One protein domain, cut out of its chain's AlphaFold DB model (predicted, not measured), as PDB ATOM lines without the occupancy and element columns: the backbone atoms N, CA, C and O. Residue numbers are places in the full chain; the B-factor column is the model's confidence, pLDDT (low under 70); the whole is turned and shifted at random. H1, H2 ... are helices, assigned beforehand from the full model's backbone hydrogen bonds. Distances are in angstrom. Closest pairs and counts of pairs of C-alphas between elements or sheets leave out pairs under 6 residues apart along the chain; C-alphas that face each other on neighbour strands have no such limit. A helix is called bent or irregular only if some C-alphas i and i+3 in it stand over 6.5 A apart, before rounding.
ATOM      1  N   ALA A  70      49.419  78.564  17.010       92.06
ATOM      2  CA  ALA A  70      49.678  77.161  16.679       92.06
ATOM      3  C   ALA A  70      49.940  76.310  17.936       92.06
ATOM      4  O   ALA A  70      49.418  75.207  18.073       92.06
ATOM      5  N   LEU A  71      50.697  76.845  18.901       93.62
ATOM      6  CA  LEU A  71      50.945  76.167  20.176       93.62
ATOM      7  C   LEU A  71      49.685  76.056  21.048       93.62
ATOM      8  O   LEU A  71      49.500  75.038  21.709       93.62
ATOM      9  N   TRP A  72      48.814  77.070  21.037       95.06
ATOM     10  CA  TRP A  72      47.516  76.999  21.712       95.06
ATOM     11  C   TRP A  72      46.596  75.953  21.074       95.06
ATOM     12  O   TRP A  72      45.983  75.177  21.798       95.06
ATOM     13  N   GLU A  73      46.540  75.876  19.743       94.06
ATOM     14  CA  GLU A  73      45.732  74.882  19.022       94.06
ATOM     15  C   GLU A  73      46.198  73.450  19.305       94.06
ATOM     16  O   GLU A  73      45.373  72.563  19.518       94.06
ATOM     17  N   LEU A  74      47.515  73.228  19.375       90.88
ATOM     18  CA  LEU A  74      48.077  71.941  19.787       90.88
ATOM     19  C   LEU A  74      47.664  71.565  21.215       90.88
ATOM     20  O   LEU A  74      47.345  70.405  21.479       90.88
ATOM     21  N   ASP A  75      47.665  72.527  22.142       92.50
ATOM     22  CA  ASP A  75      47.250  72.263  23.519       92.50
ATOM     23  C   ASP A  75      45.740  72.035  23.645       92.50
ATOM     24  O   ASP A  75      45.327  71.122  24.356       92.50
ATOM     25  N   GLU A  76      44.910  72.791  22.927       90.50
ATOM     26  CA  GLU A  76      43.462  72.553  22.874       90.50
ATOM     27  C   GLU A  76      43.139  71.175  22.293       90.50
ATOM     28  O   GLU A  76      42.366  70.431  22.894       90.50
ATOM     29  N   CYS A  77      43.803  70.775  21.204       90.56
ATOM     30  CA  CYS A  77      43.672  69.430  20.647       90.56
ATOM     31  C   CYS A  77      44.033  68.356  21.689       90.56
ATOM     32  O   CYS A  77      43.297  67.385  21.881       90.56
ATOM     33  N   ARG A  78      45.120  68.560  22.447       89.31
ATOM     34  CA  ARG A  78      45.513  67.660  23.541       89.31
ATOM     35  C   ARG A  78      44.454  67.604  24.648       89.31
ATOM     36  O   ARG A  78      44.151  66.513  25.135       89.31
ATOM     37  N   ARG A  79      43.882  68.740  25.059       90.38
ATOM     38  CA  ARG A  79      42.817  68.792  26.080       90.38
ATOM     39  C   ARG A  79      41.553  68.087  25.614       90.38
ATOM     40  O   ARG A  79      40.949  67.349  26.392       90.38
ATOM     41  N   GLU A  80      41.164  68.281  24.359       88.25
ATOM     42  CA  GLU A  80      40.012  67.605  23.769       88.25
ATOM     43  C   GLU A  80      40.226  66.088  23.741       88.25
ATOM     44  O   GLU A  80      39.371  65.336  24.214       88.25
ATOM     45  N   GLN A  81      41.401  65.628  23.302       83.25
ATOM     46  CA  GLN A  81      41.772  64.211  23.343       83.25
ATOM     47  C   GLN A  81      41.721  63.644  24.767       83.25
ATOM     48  O   GLN A  81      41.135  62.583  24.988       83.25
ATOM     49  N   GLN A  82      42.268  64.361  25.752       89.44
ATOM     50  CA  GLN A  82      42.208  63.950  27.159       89.44
ATOM     51  C   GLN A  82      40.768  63.879  27.683       89.44
ATOM     52  O   GLN A  82      40.421  62.932  28.389       89.44
ATOM     53  N   SER A  83      39.916  64.842  27.326       91.12
ATOM     54  CA  SER A  83      38.495  64.845  27.692       91.12
ATOM     55  C   SER A  83      37.764  63.636  27.101       91.12
ATOM     56  O   SER A  83      37.077  62.908  27.820       91.12
ATOM     57  N   LEU A  84      37.975  63.352  25.812       84.12
ATOM     58  CA  LEU A  84      37.411  62.178  25.145       84.12
ATOM     59  C   LEU A  84      37.890  60.875  25.792       84.12
ATOM     60  O   LEU A  84      37.085  59.975  26.034       84.12
ATOM     61  N   TYR A  85      39.175  60.783  26.127       82.75
ATOM     62  CA  TYR A  85      39.739  59.640  26.839       82.75
ATOM     63  C   TYR A  85      39.080  59.435  28.214       82.75
ATOM     64  O   TYR A  85      38.671  58.324  28.559       82.75
ATOM     65  N   GLN A  86      38.889  60.505  28.988       91.19
ATOM     66  CA  GLN A  86      38.207  60.433  30.284       91.19
ATOM     67  C   GLN A  86      36.746  59.983  30.150       91.19
ATOM     68  O   GLN A  86      36.303  59.109  30.902       91.19
ATOM     69  N   GLN A  87      36.012  60.524  29.174       86.94
ATOM     70  CA  GLN A  87      34.638  60.102  28.879       86.94
ATOM     71  C   GLN A  87      34.579  58.614  28.507       86.94
ATOM     72  O   GLN A  87      33.700  57.888  28.975       86.94
ATOM     73  N   ARG A  88      35.552  58.127  27.726       79.75
ATOM     74  CA  ARG A  88      35.671  56.707  27.362       79.75
ATOM     75  C   ARG A  88      35.917  55.822  28.578       79.75
ATOM     76  O   ARG A  88      35.199  54.841  28.763       79.75
ATOM     77  N   LEU A  89      36.865  56.183  29.444       81.19
ATOM     78  CA  LEU A  89      37.109  55.443  30.687       81.19
ATOM     79  C   LEU A  89      35.857  55.378  31.566       81.19
ATOM     80  O   LEU A  89      35.569  54.345  32.171       81.19
ATOM     81  N   GLN A  90      35.093  56.469  31.633       88.56
ATOM     82  CA  GLN A  90      33.835  56.494  32.369       88.56
ATOM     83  C   GLN A  90      32.787  55.564  31.744       88.56
ATOM     84  O   GLN A  90      32.120  54.831  32.476       88.56
ATOM     85  N   ALA A  91      32.668  55.541  30.415       80.75
ATOM     86  CA  ALA A  91      31.771  54.627  29.712       80.75
ATOM     87  C   ALA A  91      32.129  53.156  29.981       80.75
ATOM     88  O   ALA A  91      31.248  52.377  30.345       80.75
ATOM     89  N   ILE A  92      33.418  52.801  29.909       79.38
ATOM     90  CA  ILE A  92      33.908  51.450  30.226       79.38
ATOM     91  C   ILE A  92      33.554  51.082  31.669       79.38
ATOM     92  O   ILE A  92      32.948  50.040  31.906       79.38
ATOM     93  N   ARG A  93      33.840  51.959  32.641       83.19
ATOM     94  CA  ARG A  93      33.489  51.728  34.056       83.19
ATOM     95  C   ARG A  93      31.990  51.494  34.252       83.19
ATOM     96  O   ARG A  93      31.602  50.589  34.992       83.19
ATOM     97  N   ASN A  94      31.150  52.289  33.592       82.88
ATOM     98  CA  ASN A  94      29.698  52.141  33.659       82.88
ATOM     99  C   ASN A  94      29.244  50.798  33.073       82.88
ATOM    100  O   ASN A  94      28.421  50.113  33.680       82.88
ATOM    101  N   GLN A  95      29.814  50.391  31.938       80.25
ATOM    102  CA  GLN A  95      29.518  49.109  31.306       80.25
ATOM    103  C   GLN A  95      29.950  47.930  32.183       80.25
ATOM    104  O   GLN A  95      29.147  47.032  32.428       80.25
ATOM    105  N   THR A  96      31.170  47.955  32.728       78.44
ATOM    106  CA  THR A  96      31.653  46.928  33.666       78.44
ATOM    107  C   THR A  96      30.724  46.805  34.869       78.44
ATOM    108  O   THR A  96      30.356  45.698  35.255       78.44
ATOM    109  N   ARG A  97      30.270  47.929  35.436       83.56
ATOM    110  CA  ARG A  97      29.314  47.917  36.550       83.56
ATOM    111  C   ARG A  97      27.989  47.252  36.169       83.56
ATOM    112  O   ARG A  97      27.461  46.477  36.962       83.56
ATOM    113  N   LEU A  98      27.446  47.545  34.987       78.56
ATOM    114  CA  LEU A  98      26.210  46.917  34.505       78.56
ATOM    115  C   LEU A  98      26.379  45.411  34.301       78.56
ATOM    116  O   LEU A  98      25.505  44.648  34.703       78.56
ATOM    117  N   LEU A  99      27.509  44.983  33.735       79.88
ATOM    118  CA  LEU A  99      27.808  43.567  33.538       79.88
ATOM    119  C   LEU A  99      27.903  42.816  34.862       79.88
ATOM    120  O   LEU A  99      27.289  41.765  34.990       79.88
ATOM    121  N   LEU A 100      28.565  43.381  35.873       80.69
ATOM    122  CA  LEU A 100      28.618  42.776  37.208       80.69
ATOM    123  C   LEU A 100      27.220  42.628  37.830       80.69
ATOM    124  O   LEU A 100      26.917  41.611  38.452       80.69
ATOM    125  N   VAL A 101      26.334  43.611  37.631       79.75
ATOM    126  CA  VAL A 101      24.935  43.517  38.083       79.75
ATOM    127  C   VAL A 101      24.179  42.419  37.331       79.75
ATOM    128  O   VAL A 101      23.436  41.658  37.952       79.75
ATOM    129  N   LEU A 102      24.344  42.322  36.010       74.31
ATOM    130  CA  LEU A 102      23.716  41.274  35.201       74.31
ATOM    131  C   LEU A 102      24.233  39.886  35.579       74.31
ATOM    132  O   LEU A 102      23.427  38.977  35.757       74.31
ATOM    133  N   GLN A 103      25.542  39.742  35.779       80.81
ATOM    134  CA  GLN A 103      26.168  38.506  36.235       80.81
ATOM    135  C   GLN A 103      25.613  38.080  37.596       80.81
ATOM    136  O   GLN A 103      25.247  36.922  37.763       80.81
ATOM    137  N   GLY A 104      25.463  39.013  38.543       78.19
ATOM    138  CA  GLY A 104      24.838  38.729  39.837       78.19
ATOM    139  C   GLY A 104      23.386  38.254  39.709       78.19
ATOM    140  O   GLY A 104      22.986  37.302  40.376       78.19
ATOM    141  N   LYS A 105      22.597  38.866  38.813       70.25
ATOM    142  CA  LYS A 105      21.219  38.425  38.528       70.25
ATOM    143  C   LYS A 105      21.172  37.049  37.869       70.25
ATOM    144  O   LYS A 105      20.313  36.249  38.220       70.25
ATOM    145  N   LEU A 106      22.077  36.780  36.932       72.12
ATOM    146  CA  LEU A 106      22.178  35.493  36.253       72.12
ATOM    147  C   LEU A 106      22.581  34.395  37.239       72.12
ATOM    148  O   LEU A 106      21.942  33.353  37.264       72.12
ATOM    149  N   ALA A 107      23.562  34.651  38.106       77.81
ATOM    150  CA  ALA A 107      23.955  33.722  39.161       77.81
ATOM    151  C   ALA A 107      22.788  33.411  40.112       77.81
ATOM    152  O   ALA A 107      22.532  32.246  40.403       77.81
ATOM    153  N   ALA A 108      22.034  34.430  40.542       72.19
ATOM    154  CA  ALA A 108      20.845  34.235  41.374       72.19
ATOM    155  C   ALA A 108      19.747  33.433  40.650       72.19
ATOM    156  O   ALA A 108      19.126  32.559  41.250       72.19
ATOM    157  N   ALA A 109      19.529  33.694  39.356       70.38
ATOM    158  CA  ALA A 109      18.585  32.934  38.544       70.38
ATOM    159  C   ALA A 109      19.018  31.465  38.408       70.38
ATOM    160  O   ALA A 109      18.202  30.578  38.635       70.38
ATOM    161  N   LEU A 110      20.300  31.202  38.124       75.50
ATOM    162  CA  LEU A 110      20.851  29.846  38.044       75.50
ATOM    163  C   LEU A 110      20.727  29.089  39.371       75.50
ATOM    164  O   LEU A 110      20.351  27.926  39.362       75.50
ATOM    165  N   GLN A 111      20.977  29.744  40.507       78.81
ATOM    166  CA  GLN A 111      20.787  29.137  41.833       78.81
ATOM    167  C   GLN A 111      19.326  28.768  42.121       78.81
ATOM    168  O   GLN A 111      19.069  27.883  42.931       78.81
ATOM    169  N   SER A 112      18.374  29.455  41.484       76.19
ATOM    170  CA  SER A 112      16.943  29.164  41.609       76.19
ATOM    171  C   SER A 112      16.419  28.151  40.589       76.19
ATOM    172  O   SER A 112      15.266  27.735  40.700       76.19
ATOM    173  N   LEU A 113      17.224  27.767  39.590       78.19
ATOM    174  CA  LEU A 113      16.841  26.732  38.638       78.19
ATOM    175  C   LEU A 113      16.916  25.368  39.319       78.19
ATOM    176  O   LEU A 113      17.947  24.972  39.855       78.19
ATOM    177  N   THR A 121      19.589  22.712  26.102       70.94
ATOM    178  CA  THR A 121      19.225  23.898  25.311       70.94
ATOM    179  C   THR A 121      19.297  25.199  26.104       70.94
ATOM    180  O   THR A 121      19.702  26.218  25.548       70.94
ATOM    181  N   ASP A 122      18.946  25.164  27.389       69.31
ATOM    182  CA  ASP A 122      18.935  26.341  28.261       69.31
ATOM    183  C   ASP A 122      20.371  26.753  28.612       69.31
ATOM    184  O   ASP A 122      20.711  27.938  28.590       69.31
ATOM    185  N   LEU A 123      21.252  25.765  28.811       69.88
ATOM    186  CA  LEU A 123      22.687  25.980  28.993       69.88
ATOM    187  C   LEU A 123      23.335  26.589  27.737       69.88
ATOM    188  O   LEU A 123      24.056  27.582  27.832       69.88
ATOM    189  N   CYS A 124      23.055  26.040  26.548       70.62
ATOM    190  CA  CYS A 124      23.578  26.575  25.288       70.62
ATOM    191  C   CYS A 124      23.089  28.004  25.009       70.62
ATOM    192  O   CYS A 124      23.857  28.822  24.504       70.62
ATOM    193  N   ALA A 125      21.831  28.317  25.337       68.62
ATOM    194  CA  ALA A 125      21.298  29.669  25.208       68.62
ATOM    195  C   ALA A 125      22.021  30.646  26.148       68.62
ATOM    196  O   ALA A 125      22.418  31.726  25.711       68.62
ATOM    197  N   GLY A 126      22.263  30.245  27.401       66.94
ATOM    198  CA  GLY A 126      23.048  31.026  28.359       66.94
ATOM    199  C   GLY A 126      24.473  31.296  27.873       66.94
ATOM    200  O   GLY A 126      24.894  32.451  27.834       66.94
ATOM    201  N   LEU A 127      25.179  30.252  27.423       69.75
ATOM    202  CA  LEU A 127      26.549  30.357  26.908       69.75
ATOM    203  C   LEU A 127      26.648  31.246  25.663       69.75
ATOM    204  O   LEU A 127      27.582  32.040  25.555       69.75
ATOM    205  N   ARG A 128      25.677  31.158  24.745       73.62
ATOM    206  CA  ARG A 128      25.627  32.019  23.555       73.62
ATOM    207  C   ARG A 128      25.428  33.484  23.936       73.62
ATOM    208  O   ARG A 128      26.180  34.321  23.464       73.62
ATOM    209  N   ILE A 129      24.499  33.788  24.846       73.25
ATOM    210  CA  ILE A 129      24.281  35.164  25.326       73.25
ATOM    211  C   ILE A 129      25.558  35.731  25.961       73.25
ATOM    212  O   ILE A 129      25.925  36.874  25.688       73.25
ATOM    213  N   THR A 130      26.259  34.938  26.777       69.19
ATOM    214  CA  THR A 130      27.528  35.374  27.377       69.19
ATOM    215  C   THR A 130      28.650  35.519  26.347       69.19
ATOM    216  O   THR A 130      29.444  36.451  26.454       69.19
ATOM    217  N   GLY A 131      28.699  34.640  25.342       72.50
ATOM    218  CA  GLY A 131      29.665  34.690  24.245       72.50
ATOM    219  C   GLY A 131      29.483  35.930  23.376       72.50
ATOM    220  O   GLY A 131      30.434  36.687  23.204       72.50
ATOM    221  N   ASP A 132      28.253  36.204  22.936       73.06
ATOM    222  CA  ASP A 132      27.906  37.389  22.142       73.06
ATOM    223  C   ASP A 132      28.249  38.686  22.904       73.06
ATOM    224  O   ASP A 132      28.735  39.661  22.329       73.06
ATOM    225  N   GLN A 133      28.056  38.702  24.231       71.25
ATOM    226  CA  GLN A 133      28.454  39.833  25.077       71.25
ATOM    227  C   GLN A 133      29.974  40.001  25.184       71.25
ATOM    228  O   GLN A 133      30.458  41.132  25.116       71.25
ATOM    229  N   LEU A 134      30.728  38.911  25.342       70.00
ATOM    230  CA  LEU A 134      32.195  38.930  25.377       70.00
ATOM    231  C   LEU A 134      32.790  39.369  24.036       70.00
ATOM    232  O   LEU A 134      33.741  40.152  24.006       70.00
ATOM    233  N   GLU A 135      32.214  38.912  22.929       71.62
ATOM    234  CA  GLU A 135      32.634  39.288  21.583       71.62
ATOM    235  C   GLU A 135      32.357  40.770  21.307       71.62
ATOM    236  O   GLU A 135      33.237  41.480  20.821       71.62
ATOM    237  N   GLU A 136      31.197  41.288  21.724       74.25
ATOM    238  CA  GLU A 136      30.901  42.722  21.668       74.25
ATOM    239  C   GLU A 136      31.911  43.541  22.488       74.25
ATOM    240  O   GLU A 136      32.398  44.576  22.028       74.25
ATOM    241  N   GLN A 137      32.292  43.068  23.679       68.31
ATOM    242  CA  GLN A 137      33.324  43.714  24.493       68.31
ATOM    243  C   GLN A 137      34.695  43.710  23.810       68.31
ATOM    244  O   GLN A 137      35.385  44.731  23.832       68.31
ATOM    245  N   HIS A 138      35.085  42.596  23.190       68.69
ATOM    246  CA  HIS A 138      36.340  42.491  22.447       68.69
ATOM    247  C   HIS A 138      36.343  43.363  21.190       68.69
ATOM    248  O   HIS A 138      37.346  43.999  20.871       68.69
ATOM    249  N   ARG A 139      35.210  43.445  20.492       66.25
ATOM    250  CA  ARG A 139      35.027  44.309  19.328       66.25
ATOM    251  C   ARG A 139      35.141  45.782  19.707       66.25
ATOM    252  O   ARG A 139      35.788  46.550  18.996       66.25
ATOM    253  N   LEU A 140      34.557  46.173  20.839       69.81
ATOM    254  CA  LEU A 140      34.672  47.527  21.371       69.81
ATOM    255  C   LEU A 140      36.103  47.826  21.842       69.81
ATOM    256  O   LEU A 140      36.614  48.888  21.505       69.81
ATOM    257  N   SER A 141      36.782  46.897  22.523       68.31
ATOM    258  CA  SER A 141      38.159  47.103  23.006       68.31
ATOM    259  C   SER A 141      39.197  47.152  21.873       68.31
ATOM    260  O   SER A 141      40.088  48.003  21.883       68.31
ATOM    261  N   LEU A 142      39.054  46.308  20.846       57.47
ATOM    262  CA  LEU A 142      39.912  46.314  19.657       57.47
ATOM    263  C   LEU A 142      39.591  47.490  18.728       57.47
ATOM    264  O   LEU A 142      40.498  48.126  18.206       57.47
ATOM    265  N   GLY A 143      38.319  47.864  18.567       60.69
ATOM    266  CA  GLY A 143      37.959  49.101  17.870       60.69
ATOM    267  C   GLY A 143      38.501  50.361  18.567       60.69
ATOM    268  O   GLY A 143      38.812  51.343  17.894       60.69
ATOM    269  N   GLN A 144      38.648  50.323  19.898       55.53
ATOM    270  CA  GLN A 144      39.159  51.413  20.739       55.53
ATOM    271  C   GLN A 144      40.683  51.568  20.687       55.53
ATOM    272  O   GLN A 144      41.145  52.692  20.520       55.53
ATOM    273  N   LEU A 145      41.453  50.475  20.766       53.19
ATOM    274  CA  LEU A 145      42.925  50.529  20.722       53.19
ATOM    275  C   LEU A 145      43.456  51.063  19.385       53.19
ATOM    276  O   LEU A 145      44.442  51.790  19.352       53.19
ATOM    277  N   TRP A 146      42.772  50.752  18.284       52.56
ATOM    278  CA  TRP A 146      43.258  51.070  16.940       52.56
ATOM    279  C   TRP A 146      42.691  52.390  16.396       52.56
ATOM    280  O   TRP A 146      43.256  52.966  15.476       52.56
ATOM    281  N   GLY A 147      41.593  52.910  16.958       52.09
ATOM    282  CA  GLY A 147      41.016  54.200  16.554       52.09
ATOM    283  C   GLY A 147      41.716  55.432  17.146       52.09
ATOM    284  O   GLY A 147      41.468  56.549  16.689       52.09
ATOM    285  N   GLU A 148      42.553  55.257  18.171       46.56
ATOM    286  CA  GLU A 148      43.212  56.339  18.922       46.56
ATOM    287  C   GLU A 148      44.603  56.676  18.354       46.56
ATOM    288  O   GLU A 148      44.954  57.848  18.251       46.56
ATOM    289  N   GLU A 149      45.329  55.676  17.847       47.53
ATOM    290  CA  GLU A 149      46.622  55.850  17.158       47.53
ATOM    291  C   GLU A 149      46.465  56.528  15.780       47.53
ATOM    292  O   GLU A 149      47.365  57.198  15.280       47.53
ATOM    293  N   LEU A 150      45.266  56.421  15.205       45.81
ATOM    294  CA  LEU A 150      44.923  56.852  13.854       45.81
ATOM    295  C   LEU A 150      44.489  58.326  13.741       45.81
ATOM    296  O   LEU A 150      44.693  58.966  12.713       45.81
TER     297      LEU A 150
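This is residues 70 to 113 and 121 to 150 of the 287 residues of an uncharacterized protein of Planctomycetales bacterium 10988 (UniProt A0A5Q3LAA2). Two long helices run side by side in opposite directions with a gap between them, H1 the longer, and the two ends at the cut in the chain lie at the same end of the pair. H1 makes the length of the whole, and its residues 70 to 80 stick out past the last residues of H2. The printed part has 74 residues, with two named helices in the order H1, H2 and no named strand; the class is all helix. It is extended, with a radius of gyration of the C-alphas of 18.5 A, and its outline is a rod spanning 64 by 20 by 8 A.

H1 holds residues 70 to 112 and is 63.2 A from first to last C-alpha, from C-alpha 70 at (49.678, 77.161, 16.679) to C-alpha 112 at (16.943, 29.164, 41.609). H2 holds residues 121 to 150 and is 43.3 A long, from C-alpha 121 at (19.225, 23.898, 25.311) to C-alpha 150 at (44.923, 56.852, 13.854). H2 is neither bent nor irregular, but only just: C-alphas 145 and 148 are 6.1 A apart.

H1 and H2 are near each other, with no pair of C-alphas within 8 A but 11 pairs within 10 A. The N-to-C direction of H1 is (-0.50, -0.78, 0.36) and that of H2 is (0.61, 0.75, -0.26). Residues 70 to 80, which belong to H1, stand free, and so do residues 107 to 113, of which 107 to 112 belong to H1. In H1 every O i to N i+4 pair is within hydrogen-bond range; in H2 23 of 26 are.

The two C-alphas farthest apart, those of Ala 70 and Leu 113, are 64.1 A apart. Residues 114 to 120 are not printed, and across this cut C-alphas 113 and 121 are 13.8 A apart. The mean pLDDT of the printed part is 75.7; 20 residues are under 70, among them residues 137 to 150.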